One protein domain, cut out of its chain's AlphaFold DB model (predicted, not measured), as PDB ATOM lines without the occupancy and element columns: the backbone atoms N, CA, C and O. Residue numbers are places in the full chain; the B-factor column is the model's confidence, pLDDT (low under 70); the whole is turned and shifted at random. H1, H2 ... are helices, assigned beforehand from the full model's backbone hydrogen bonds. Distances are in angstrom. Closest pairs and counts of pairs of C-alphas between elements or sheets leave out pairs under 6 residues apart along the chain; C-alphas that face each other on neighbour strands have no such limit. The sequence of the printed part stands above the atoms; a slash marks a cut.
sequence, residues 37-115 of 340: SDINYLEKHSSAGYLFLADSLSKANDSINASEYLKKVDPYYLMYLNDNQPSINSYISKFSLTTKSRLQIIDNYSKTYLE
ATOM      1  N   SER A  37     119.052 128.611 175.071       55.78
ATOM      2  CA  SER A  37     118.177 127.509 175.481       55.78
ATOM      3  C   SER A  37     116.709 127.762 175.147       55.78
ATOM      4  O   SER A  37     116.061 126.843 174.653       55.78
ATOM      5  N   ASP A  38     116.199 128.984 175.342       55.31
ATOM      6  CA  ASP A  38     114.820 129.328 174.973       55.31
ATOM      7  C   ASP A  38     114.633 129.222 173.459       55.31
ATOM      8  O   ASP A  38     113.672 128.619 172.996       55.31
ATOM      9  N   ILE A  39     115.584 129.745 172.678       58.72
ATOM     10  CA  ILE A  39     115.557 129.675 171.210       58.72
ATOM     11  C   ILE A  39     115.549 128.213 170.745       58.72
ATOM     12  O   ILE A  39     114.668 127.816 169.987       58.72
ATOM     13  N   ASN A  40     116.470 127.395 171.258       59.47
ATOM     14  CA  ASN A  40     116.555 125.972 170.923       59.47
ATOM     15  C   ASN A  40     115.306 125.188 171.348       59.47
ATOM     16  O   ASN A  40     114.916 124.230 170.679       59.47
ATOM     17  N   TYR A  41     114.691 125.556 172.474       70.38
ATOM     18  CA  TYR A  41     113.436 124.966 172.920       70.38
ATOM     19  C   TYR A  41     112.301 125.323 171.956       70.38
ATOM     20  O   TYR A  41     111.584 124.435 171.497       70.38
ATOM     21  N   LEU A  42     112.178 126.597 171.593       64.38
ATOM     22  CA  LEU A  42     111.133 127.124 170.717       64.38
ATOM     23  C   LEU A  42     111.206 126.586 169.293       64.38
ATOM     24  O   LEU A  42     110.179 126.231 168.712       64.38
ATOM     25  N   GLU A  43     112.412 126.458 168.747       66.88
ATOM     26  CA  GLU A  43     112.647 125.837 167.440       66.88
ATOM     27  C   GLU A  43     112.245 124.354 167.415       66.88
ATOM     28  O   GLU A  43     112.023 123.796 166.345       66.88
ATOM     29  N   LYS A  44     112.088 123.719 168.584       69.81
ATOM     30  CA  LYS A  44     111.676 122.314 168.710       69.81
ATOM     31  C   LYS A  44     110.230 122.111 169.165       69.81
ATOM     32  O   LYS A  44     109.705 121.029 168.922       69.81
ATOM     33  N   HIS A  45     109.605 123.098 169.815       79.19
ATOM     34  CA  HIS A  45     108.317 122.922 170.511       79.19
ATOM     35  C   HIS A  45     107.214 123.921 170.122       79.19
ATOM     36  O   HIS A  45     106.149 123.918 170.735       79.19
ATOM     37  N   SER A  46     107.436 124.766 169.113       83.38
ATOM     38  CA  SER A  46     106.409 125.661 168.553       83.38
ATOM     39  C   SER A  46     105.770 125.081 167.289       83.38
ATOM     40  O   SER A  46     106.370 124.229 166.639       83.38
ATOM     41  N   SER A  47     104.601 125.589 166.875       88.75
ATOM     42  CA  SER A  47     103.975 125.226 165.587       88.75
ATOM     43  C   SER A  47     104.934 125.397 164.401       88.75
ATOM     44  O   SER A  47     105.031 124.512 163.554       88.75
ATOM     45  N   ALA A  48     105.714 126.481 164.380       83.81
ATOM     46  CA  ALA A  48     106.747 126.702 163.368       83.81
ATOM     47  C   ALA A  48     107.897 125.687 163.463       83.81
ATOM     48  O   ALA A  48     108.337 125.148 162.448       83.81
ATOM     49  N   GLY A  49     108.358 125.385 164.680       80.69
ATOM     50  CA  GLY A  49     109.395 124.382 164.927       80.69
ATOM     51  C   GLY A  49     108.972 122.972 164.511       80.69
ATOM     52  O   GLY A  49     109.693 122.278 163.797       80.69
ATOM     53  N   TYR A  50     107.759 122.564 164.882       89.62
ATOM     54  CA  TYR A  50     107.166 121.296 164.469       89.62
ATOM     55  C   TYR A  50     107.000 121.207 162.951       89.62
ATOM     56  O   TYR A  50     107.316 120.170 162.371       89.62
ATOM     57  N   LEU A  51     106.582 122.291 162.291       89.69
ATOM     58  CA  LEU A  51     106.489 122.342 160.835       89.69
ATOM     59  C   LEU A  51     107.865 122.187 160.167       89.69
ATOM     60  O   LEU A  51     107.995 121.434 159.200       89.69
ATOM     61  N   PHE A  52     108.895 122.857 160.691       85.44
ATOM     62  CA  PHE A  52     110.270 122.735 160.201       85.44
ATOM     63  C   PHE A  52     110.807 121.304 160.347       85.44
ATOM     64  O   PHE A  52     111.362 120.745 159.400       85.44
ATOM     65  N   LEU A  53     110.604 120.680 161.512       82.94
ATOM     66  CA  LEU A  53     111.001 119.290 161.747       82.94
ATOM     67  C   LEU A  53     110.245 118.331 160.821       82.94
ATOM     68  O   LEU A  53     110.863 117.445 160.233       82.94
ATOM     69  N   ALA A  54     108.939 118.540 160.633       88.56
ATOM     70  CA  ALA A  54     108.137 117.753 159.703       88.56
ATOM     71  C   ALA A  54     108.646 117.859 158.257       88.56
ATOM     72  O   ALA A  54     108.740 116.842 157.573       88.56
ATOM     73  N   ASP A  55     109.020 119.057 157.796       86.06
ATOM     74  CA  ASP A  55     109.597 119.274 156.462       86.06
ATOM     75  C   ASP A  55     110.955 118.570 156.316       86.06
ATOM     76  O   ASP A  55     111.192 117.850 155.345       86.06
ATOM     77  N   SER A  56     111.832 118.714 157.316       81.94
ATOM     78  CA  SER A  56     113.150 118.073 157.327       81.94
ATOM     79  C   SER A  56     113.049 116.546 157.272       81.94
ATOM     80  O   SER A  56     113.751 115.906 156.489       81.94
ATOM     81  N   LEU A  57     112.174 115.952 158.085       84.19
ATOM     82  CA  LEU A  57     111.960 114.503 158.131       84.19
ATOM     83  C   LEU A  57     111.275 113.993 156.861       84.19
ATOM     84  O   LEU A  57     111.653 112.952 156.327       84.19
ATOM     85  N   SER A  58     110.332 114.767 156.324       86.69
ATOM     86  CA  SER A  58     109.683 114.483 155.045       86.69
ATOM     87  C   SER A  58     110.697 114.384 153.902       86.69
ATOM     88  O   SER A  58     110.669 113.421 153.136       86.69
ATOM     89  N   LYS A  59     111.635 115.338 153.818       86.12
ATOM     90  CA  LYS A  59     112.726 115.341 152.827       86.12
ATOM     91  C   LYS A  59     113.691 114.169 152.997       86.12
ATOM     92  O   LYS A  59     114.299 113.737 152.022       86.12
ATOM     93  N   ALA A  60     113.809 113.641 154.213       87.31
ATOM     94  CA  ALA A  60     114.545 112.414 154.507       87.31
ATOM     95  C   ALA A  60     113.724 111.131 154.249       87.31
ATOM     96  O   ALA A  60     114.211 110.036 154.521       87.31
ATOM     97  N   ASN A  61     112.500 111.246 153.716       89.12
ATOM     98  CA  ASN A  61     111.534 110.160 153.513       89.12
ATOM     99  C   ASN A  61     111.100 109.435 154.803       89.12
ATOM    100  O   ASN A  61     110.539 108.339 154.747       89.12
ATOM    101  N   ASP A  62     111.286 110.057 155.968       89.62
ATOM    102  CA  ASP A  62     110.805 109.541 157.249       89.62
ATOM    103  C   ASP A  62     109.347 109.958 157.471       89.62
ATOM    104  O   ASP A  62     109.023 110.902 158.197       89.62
ATOM    105  N   SER A  63     108.447 109.246 156.791       95.94
ATOM    106  CA  SER A  63     107.023 109.584 156.799       95.94
ATOM    107  C   SER A  63     106.347 109.426 158.160       95.94
ATOM    108  O   SER A  63     105.336 110.084 158.419       95.94
ATOM    109  N   ILE A  64     106.893 108.584 159.041       96.25
ATOM    110  CA  ILE A  64     106.349 108.350 160.380       96.25
ATOM    111  C   ILE A  64     106.640 109.569 161.248       96.25
ATOM    112  O   ILE A  64     105.702 110.202 161.733       96.25
ATOM    113  N   ASN A  65     107.910 109.955 161.388       92.19
ATOM    114  CA  ASN A  65     108.254 111.083 162.246       92.19
ATOM    115  C   ASN A  65     107.771 112.412 161.650       92.19
ATOM    116  O   ASN A  65     107.276 113.258 162.393       92.19
ATOM    117  N   ALA A  66     107.810 112.582 160.321       94.31
ATOM    118  CA  ALA A  66     107.219 113.755 159.674       94.31
ATOM    119  C   ALA A  66     105.727 113.907 160.022       94.31
ATOM    120  O   ALA A  66     105.271 114.999 160.357       94.31
ATOM    121  N   SER A  67     104.983 112.793 160.021       97.31
ATOM    122  CA  SER A  67     103.578 112.770 160.431       97.31
ATOM    123  C   SER A  67     103.380 113.138 161.901       97.31
ATOM    124  O   SER A  67     102.471 113.903 162.218       97.31
ATOM    125  N   GLU A  68     104.206 112.600 162.797       96.00
ATOM    126  CA  GLU A  68     104.100 112.862 164.236       96.00
ATOM    127  C   GLU A  68     104.387 114.322 164.591       96.00
ATOM    128  O   GLU A  68     103.731 114.878 165.472       96.00
ATOM    129  N   TYR A  69     105.317 114.973 163.891       94.62
ATOM    130  CA  TYR A  69     105.571 116.399 164.081       94.62
ATOM    131  C   TYR A  69     104.487 117.274 163.451       94.62
ATOM    132  O   TYR A  69     104.006 118.194 164.108       94.62
ATOM    133  N   LEU A  70     104.031 116.973 162.231       95.50
ATOM    134  CA  LEU A  70     103.037 117.813 161.558       95.50
ATOM    135  C   LEU A  70     101.685 117.839 162.295       95.50
ATOM    136  O   LEU A  70     101.025 118.872 162.318       95.50
ATOM    137  N   LYS A  71     101.295 116.744 162.965       96.12
ATOM    138  CA  LYS A  71     100.088 116.697 163.819       96.12
ATOM    139  C   LYS A  71     100.128 117.654 165.013       96.12
ATOM    140  O   LYS A  71      99.075 117.955 165.566       96.12
ATOM    141  N   LYS A  72     101.319 118.077 165.446       94.06
ATOM    142  CA  LYS A  72     101.501 119.002 166.575       94.06
ATOM    143  C   LYS A  72     101.414 120.468 166.150       94.06
ATOM    144  O   LYS A  72     101.444 121.342 167.009       94.06
ATOM    145  N   VAL A  73     101.350 120.742 164.847       93.38
ATOM    146  CA  VAL A  73     101.193 122.100 164.327       93.38
ATOM    147  C   VAL A  73      99.752 122.547 164.540       93.38
ATOM    148  O   VAL A  73      98.816 121.852 164.147       93.38
ATOM    149  N   ASP A  74      99.582 123.718 165.148       94.06
ATOM    150  CA  ASP A  74      98.262 124.304 165.364       94.06
ATOM    151  C   ASP A  74      97.545 124.577 164.019       94.06
ATOM    152  O   ASP A  74      98.150 125.145 163.100       94.06
ATOM    153  N   PRO A  75      96.262 124.204 163.861       93.62
ATOM    154  CA  PRO A  75      95.535 124.436 162.619       93.62
ATOM    155  C   PRO A  75      95.401 125.913 162.224       93.62
ATOM    156  O   PRO A  75      95.454 126.202 161.032       93.62
ATOM    157  N   TYR A  76      95.293 126.856 163.170       93.25
ATOM    158  CA  TYR A  76      95.261 128.294 162.864       93.25
ATOM    159  C   TYR A  76      96.587 128.774 162.267       93.25
ATOM    160  O   TYR A  76      96.606 129.630 161.384       93.25
ATOM    161  N   TYR A  77      97.704 128.174 162.686       91.88
ATOM    162  CA  TYR A  77      99.007 128.433 162.082       91.88
ATOM    163  C   TYR A  77      99.078 127.897 160.642       91.88
ATOM    164  O   TYR A  77      99.552 128.586 159.740       91.88
ATOM    165  N   LEU A  78      98.537 126.699 160.389       91.31
ATOM    166  CA  LEU A  78      98.416 126.170 159.025       91.31
ATOM    167  C   LEU A  78      97.490 127.023 158.153       91.31
ATOM    168  O   LEU A  78      97.792 127.203 156.978       91.31
ATOM    169  N   MET A  79      96.396 127.555 158.704       90.44
ATOM    170  CA  MET A  79      95.492 128.464 157.992       90.44
ATOM    171  C   MET A  79      96.221 129.731 157.549       90.44
ATOM    172  O   MET A  79      96.164 130.068 156.372       90.44
ATOM    173  N   TYR A  80      96.982 130.355 158.452       89.44
ATOM    174  CA  TYR A  80      97.818 131.512 158.131       89.44
ATOM    175  C   TYR A  80      98.827 131.216 157.005       89.44
ATOM    176  O   TYR A  80      98.987 132.007 156.082       89.44
ATOM    177  N   LEU A  81      99.482 130.050 157.021       86.38
ATOM    178  CA  LEU A  81     100.420 129.669 155.953       86.38
ATOM    179  C   LEU A  81      99.734 129.267 154.637       86.38
ATOM    180  O   LEU A  81     100.363 129.304 153.576       86.38
ATOM    181  N   ASN A  82      98.476 128.837 154.706       82.19
ATOM    182  CA  ASN A  82      97.673 128.387 153.572       82.19
ATOM    183  C   ASN A  82      96.792 129.508 152.987       82.19
ATOM    184  O   ASN A  82      96.029 129.235 152.066       82.19
ATOM    185  N   ASP A  83      96.914 130.749 153.465       71.12
ATOM    186  CA  ASP A  83      96.057 131.886 153.080       71.12
ATOM    187  C   ASP A  83      96.008 132.122 151.552       71.12
ATOM    188  O   ASP A  83      95.009 132.569 151.003       71.12
ATOM    189  N   ASN A  84      97.055 131.700 150.830       61.31
ATOM    190  CA  ASN A  84      97.187 131.836 149.373       61.31
ATOM    191  C   ASN A  84      96.993 130.530 148.572       61.31
ATOM    192  O   ASN A  84      97.328 130.480 147.388       61.31
ATOM    193  N   GLN A  85      96.537 129.437 149.190       64.38
ATOM    194  CA  GLN A  85      96.468 128.115 148.551       64.38
ATOM    195  C   GLN A  85      95.028 127.581 148.487       64.38
ATOM    196  O   GLN A  85      94.303 127.633 149.482       64.38
ATOM    197  N   PRO A  86      94.616 126.966 147.360       59.66
ATOM    198  CA  PRO A  86      93.224 126.575 147.127       59.66
ATOM    199  C   PRO A  86      92.720 125.450 148.047       59.66
ATOM    200  O   PRO A  86      91.514 125.268 148.179       59.66
ATOM    201  N   SER A  87      93.607 124.668 148.679       82.56
ATOM    202  CA  SER A  87      93.216 123.693 149.708       82.56
ATOM    203  C   SER A  87      94.386 123.258 150.590       82.56
ATOM    204  O   SER A  87      95.517 123.116 150.116       82.56
ATOM    205  N   ILE A  88      94.083 122.903 151.845       89.56
ATOM    206  CA  ILE A  88      95.053 122.296 152.770       89.56
ATOM    207  C   ILE A  88      95.686 121.025 152.192       89.56
ATOM    208  O   ILE A  88      96.858 120.750 152.431       89.56
ATOM    209  N   ASN A  89      94.944 120.268 151.374       89.50
ATOM    210  CA  ASN A  89      95.446 119.050 150.748       89.50
ATOM    211  C   ASN A  89      96.603 119.332 149.773       89.50
ATOM    212  O   ASN A  89      97.535 118.532 149.689       89.50
ATOM    213  N   SER A  90      96.560 120.473 149.074       86.19
ATOM    214  CA  SER A  90      97.656 120.937 148.219       86.19
ATOM    215  C   SER A  90      98.863 121.331 149.070       86.19
ATOM    216  O   SER A  90      99.969 120.845 148.836       86.19
ATOM    217  N   TYR A  91      98.644 122.105 150.139       88.12
ATOM    218  CA  TYR A  91      99.720 122.529 151.037       88.12
ATOM    219  C   TYR A  91     100.453 121.356 151.689       88.12
ATOM    220  O   TYR A  91     101.684 121.344 151.711       88.12
ATOM    221  N   ILE A  92      99.726 120.352 152.193       92.56
ATOM    222  CA  ILE A  92     100.356 119.206 152.862       92.56
ATOM    223  C   ILE A  92     100.908 118.159 151.883       92.56
ATOM    224  O   ILE A  92     101.619 117.254 152.307       92.56
ATOM    225  N   SER A  93     100.616 118.266 150.578       90.50
ATOM    226  CA  SER A  93     101.114 117.313 149.569       90.50
ATOM    227  C   SER A  93     102.637 117.325 149.408       90.50
ATOM    228  O   SER A  93     103.206 116.327 148.975       90.50
ATOM    229  N   LYS A  94     103.294 118.420 149.813       88.81
ATOM    230  CA  LYS A  94     104.757 118.544 149.844       88.81
ATOM    231  C   LYS A  94     105.423 117.715 150.949       88.81
ATOM    232  O   LYS A  94     106.646 117.610 150.961       88.81
ATOM    233  N   PHE A  95     104.640 117.167 151.882       93.69
ATOM    234  CA  PHE A  95     105.150 116.328 152.959       93.69
ATOM    235  C   PHE A  95     104.927 114.840 152.662       93.69
ATOM    236  O   PHE A  95     103.823 114.411 152.320       93.69
ATOM    237  N   SER A  96     105.961 114.033 152.878       94.56
ATOM    238  CA  SER A  96     105.894 112.577 152.946       94.56
ATOM    239  C   SER A  96     105.200 112.185 154.249       94.56
ATOM    240  O   SER A  96     105.822 112.174 155.306       94.56
ATOM    241  N   LEU A  97     103.897 111.901 154.197       96.69
ATOM    242  CA  LEU A  97     103.068 111.583 155.367       96.69
ATOM    243  C   LEU A  97     102.440 110.198 155.235       96.69
ATOM    244  O   LEU A  97     102.150 109.735 154.132       96.69
ATOM    245  N   THR A  98     102.134 109.564 156.366       97.56
ATOM    246  CA  THR A  98     101.294 108.363 156.357       97.56
ATOM    247  C   THR A  98      99.851 108.731 156.005       97.56
ATOM    248  O   THR A  98      99.346 109.775 156.427       97.56
ATOM    249  N   THR A  99      99.146 107.859 155.277       96.69
ATOM    250  CA  THR A  99      97.757 108.100 154.838       96.69
ATOM    251  C   THR A  99      96.835 108.465 156.001       96.69
ATOM    252  O   THR A  99      96.082 109.433 155.919       96.69
ATOM    253  N   LYS A 100      96.947 107.740 157.123       97.25
ATOM    254  CA  LYS A 100      96.171 108.003 158.345       97.25
ATOM    255  C   LYS A 100      96.394 109.423 158.867       97.25
ATOM    256  O   LYS A 100      95.436 110.118 159.190       97.25
ATOM    257  N   SER A 101      97.650 109.856 158.938       97.12
ATOM    258  CA  SER A 101      98.007 111.172 159.474       97.12
ATOM    259  C   SER A 101      97.569 112.297 158.548       97.12
ATOM    260  O   SER A 101      97.054 113.303 159.023       97.12
ATOM    261  N   ARG A 102      97.696 112.101 157.229       96.50
ATOM    262  CA  ARG A 102      97.191 113.044 156.225       96.50
ATOM    263  C   ARG A 102      95.696 113.308 156.414       96.50
ATOM    264  O   ARG A 102      95.296 114.464 156.486       96.50
ATOM    265  N   LEU A 103      94.891 112.251 156.536       96.31
ATOM    266  CA  LEU A 103      93.444 112.376 156.745       96.31
ATOM    267  C   LEU A 103      93.114 113.095 158.059       96.31
ATOM    268  O   LEU A 103      92.260 113.973 158.068       96.31
ATOM    269  N   GLN A 104      93.826 112.775 159.143       96.12
ATOM    270  CA  GLN A 104      93.627 113.421 160.443       96.12
ATOM    271  C   GLN A 104      93.952 114.923 160.414       96.12
ATOM    272  O   GLN A 104      93.218 115.723 160.986       96.12
ATOM    273  N   ILE A 105      95.038 115.317 159.743       95.88
ATOM    274  CA  ILE A 105      95.427 116.729 159.611       95.88
ATOM    275  C   ILE A 105      94.389 117.498 158.789       95.88
ATOM    276  O   ILE A 105      93.998 118.592 159.185       95.88
ATOM    277  N   ILE A 106      93.913 116.915 157.680       95.00
ATOM    278  CA  ILE A 106      92.852 117.516 156.859       95.00
ATOM    279  C   ILE A 106      91.579 117.702 157.687       95.00
ATOM    280  O   ILE A 106      91.027 118.795 157.691       95.00
ATOM    281  N   ASP A 107      91.141 116.675 158.416       94.81
ATOM    282  CA  ASP A 107      89.932 116.735 159.247       94.81
ATOM    283  C   ASP A 107      90.033 117.820 160.334       94.81
ATOM    284  O   ASP A 107      89.149 118.670 160.448       94.81
ATOM    285  N   ASN A 108      91.144 117.863 161.076       94.25
ATOM    286  CA  ASN A 108      91.376 118.882 162.103       94.25
ATOM    287  C   ASN A 108      91.421 120.302 161.518       94.25
ATOM    288  O   ASN A 108      90.836 121.227 162.089       94.25
ATOM    289  N   TYR A 109      92.091 120.476 160.374       94.62
ATOM    290  CA  TYR A 109      92.121 121.750 159.662       94.62
ATOM    291  C   TYR A 109      90.718 122.163 159.224       94.62
ATOM    292  O   TYR A 109      90.298 123.275 159.515       94.62
ATOM    293  N   SER A 110      89.973 121.278 158.559       92.19
ATOM    294  CA  SER A 110      88.633 121.575 158.046       92.19
ATOM    295  C   SER A 110      87.654 121.925 159.161       92.19
ATOM    296  O   SER A 110      86.905 122.886 159.017       92.19
ATOM    297  N   LYS A 111      87.701 121.211 160.293       93.81
ATOM    298  CA  LYS A 111      86.921 121.558 161.490       93.81
ATOM    299  C   LYS A 111      87.248 122.970 161.966       93.81
ATOM    300  O   LYS A 111      86.355 123.807 162.034       93.81
ATOM    301  N   THR A 112      88.529 123.261 162.182       93.31
ATOM    302  CA  THR A 112      88.979 124.582 162.653       93.31
ATOM    303  C   THR A 112      88.653 125.696 161.654       93.31
ATOM    304  O   THR A 112      88.277 126.802 162.038       93.31
ATOM    305  N   TYR A 113      88.763 125.414 160.356       90.56
ATOM    306  CA  TYR A 113      88.473 126.361 159.287       90.56
ATOM    307  C   TYR A 113      86.997 126.772 159.289       90.56
ATOM    308  O   TYR A 113      86.708 127.964 159.203       90.56
ATOM    309  N   LEU A 114      86.089 125.808 159.468       90.38
ATOM    310  CA  LEU A 114      84.639 126.024 159.488       90.38
ATOM    311  C   LEU A 114      84.113 126.612 160.805       90.38
ATOM    312  O   LEU A 114      82.993 127.119 160.836       90.38
ATOM    313  N   GLU A 115      84.892 126.563 161.888       91.69
ATOM    314  CA  GLU A 115      84.507 127.204 163.148       91.69
ATOM    315  C   GLU A 115      84.352 128.729 162.984       91.69
ATOM    316  O   GLU A 115      85.209 129.371 162.357       91.69
TER     317      GLU A 115
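This is residues 37 to 115 of the 340 residues of an uncharacterized protein of Bacteroidetes bacterium 43-93 (UniProt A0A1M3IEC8). A helical hairpin, H2 and H3, and the longest helix, H6, form two uprights, loosely joined where H3 meets H6; the short helices H4 and H5 pack on H6, H4 about perpendicular to it and closest to it at its first residue, Pro 75. H1 reaches away from the hairpin's other side, meeting H2 at a corner. The printed part has 79 residues with six named helices, H1 to H6 in chain order, and no named strand: all helix. It is compact, with a radius of gyration of the C-alphas of 12.2 A and spans of 37 by 26 by 20 A.

H6, residues 99 to 114, touches H3, residues 63 to 70, with its residues 101 to 105 alone, at a shallow tilt of 20 degrees, the same way; the closest C-alphas, of Ser 67 and Ser 101, are 5.9 A apart. H4, residues 75 to 81, touches residues 108 to 113 of H6, about perpendicular at 86 degrees, with C-alphas 75 and 109 closest at 5.3 A. H5, residues 88 to 92, touches residues 102 to 109 of H6, C-alphas 88 and 106 being closest at 6.7 A. H3 forms a hairpin with H2, residues 47 to 59, at a shallow tilt of 14 degrees, opposite ways; C-alphas 54 and 66 are closest at 4.1 A. H1, residues 37 to 45, and H2 touch only at the corner, C-alphas 43 and 49 closest at 4.4 A. H2 and H6 are apart. Every O i to N i+4 pair is within hydrogen-bond range in H2, H3, H4, H5 and H6, and 4 of 5 are in H1.

H1 begins at C-alpha 37 (118.177, 127.509, 175.481) and is 12.0 A long. H2 is 18.4 A, H3 10.3 A, H4 9.8 A and H5 6.1 A long. H6, 22.7 A long, ends at C-alpha 114 (84.639, 126.024, 159.488).

The C-alphas of Ser 37 and Pro 86, the two farthest apart, are 37.8 A apart. The printed part has no cut and no long link. Mean pLDDT of the printed part is 86.8; residues 37 to 40, 42 to 44 and 84 to 86 are under 70.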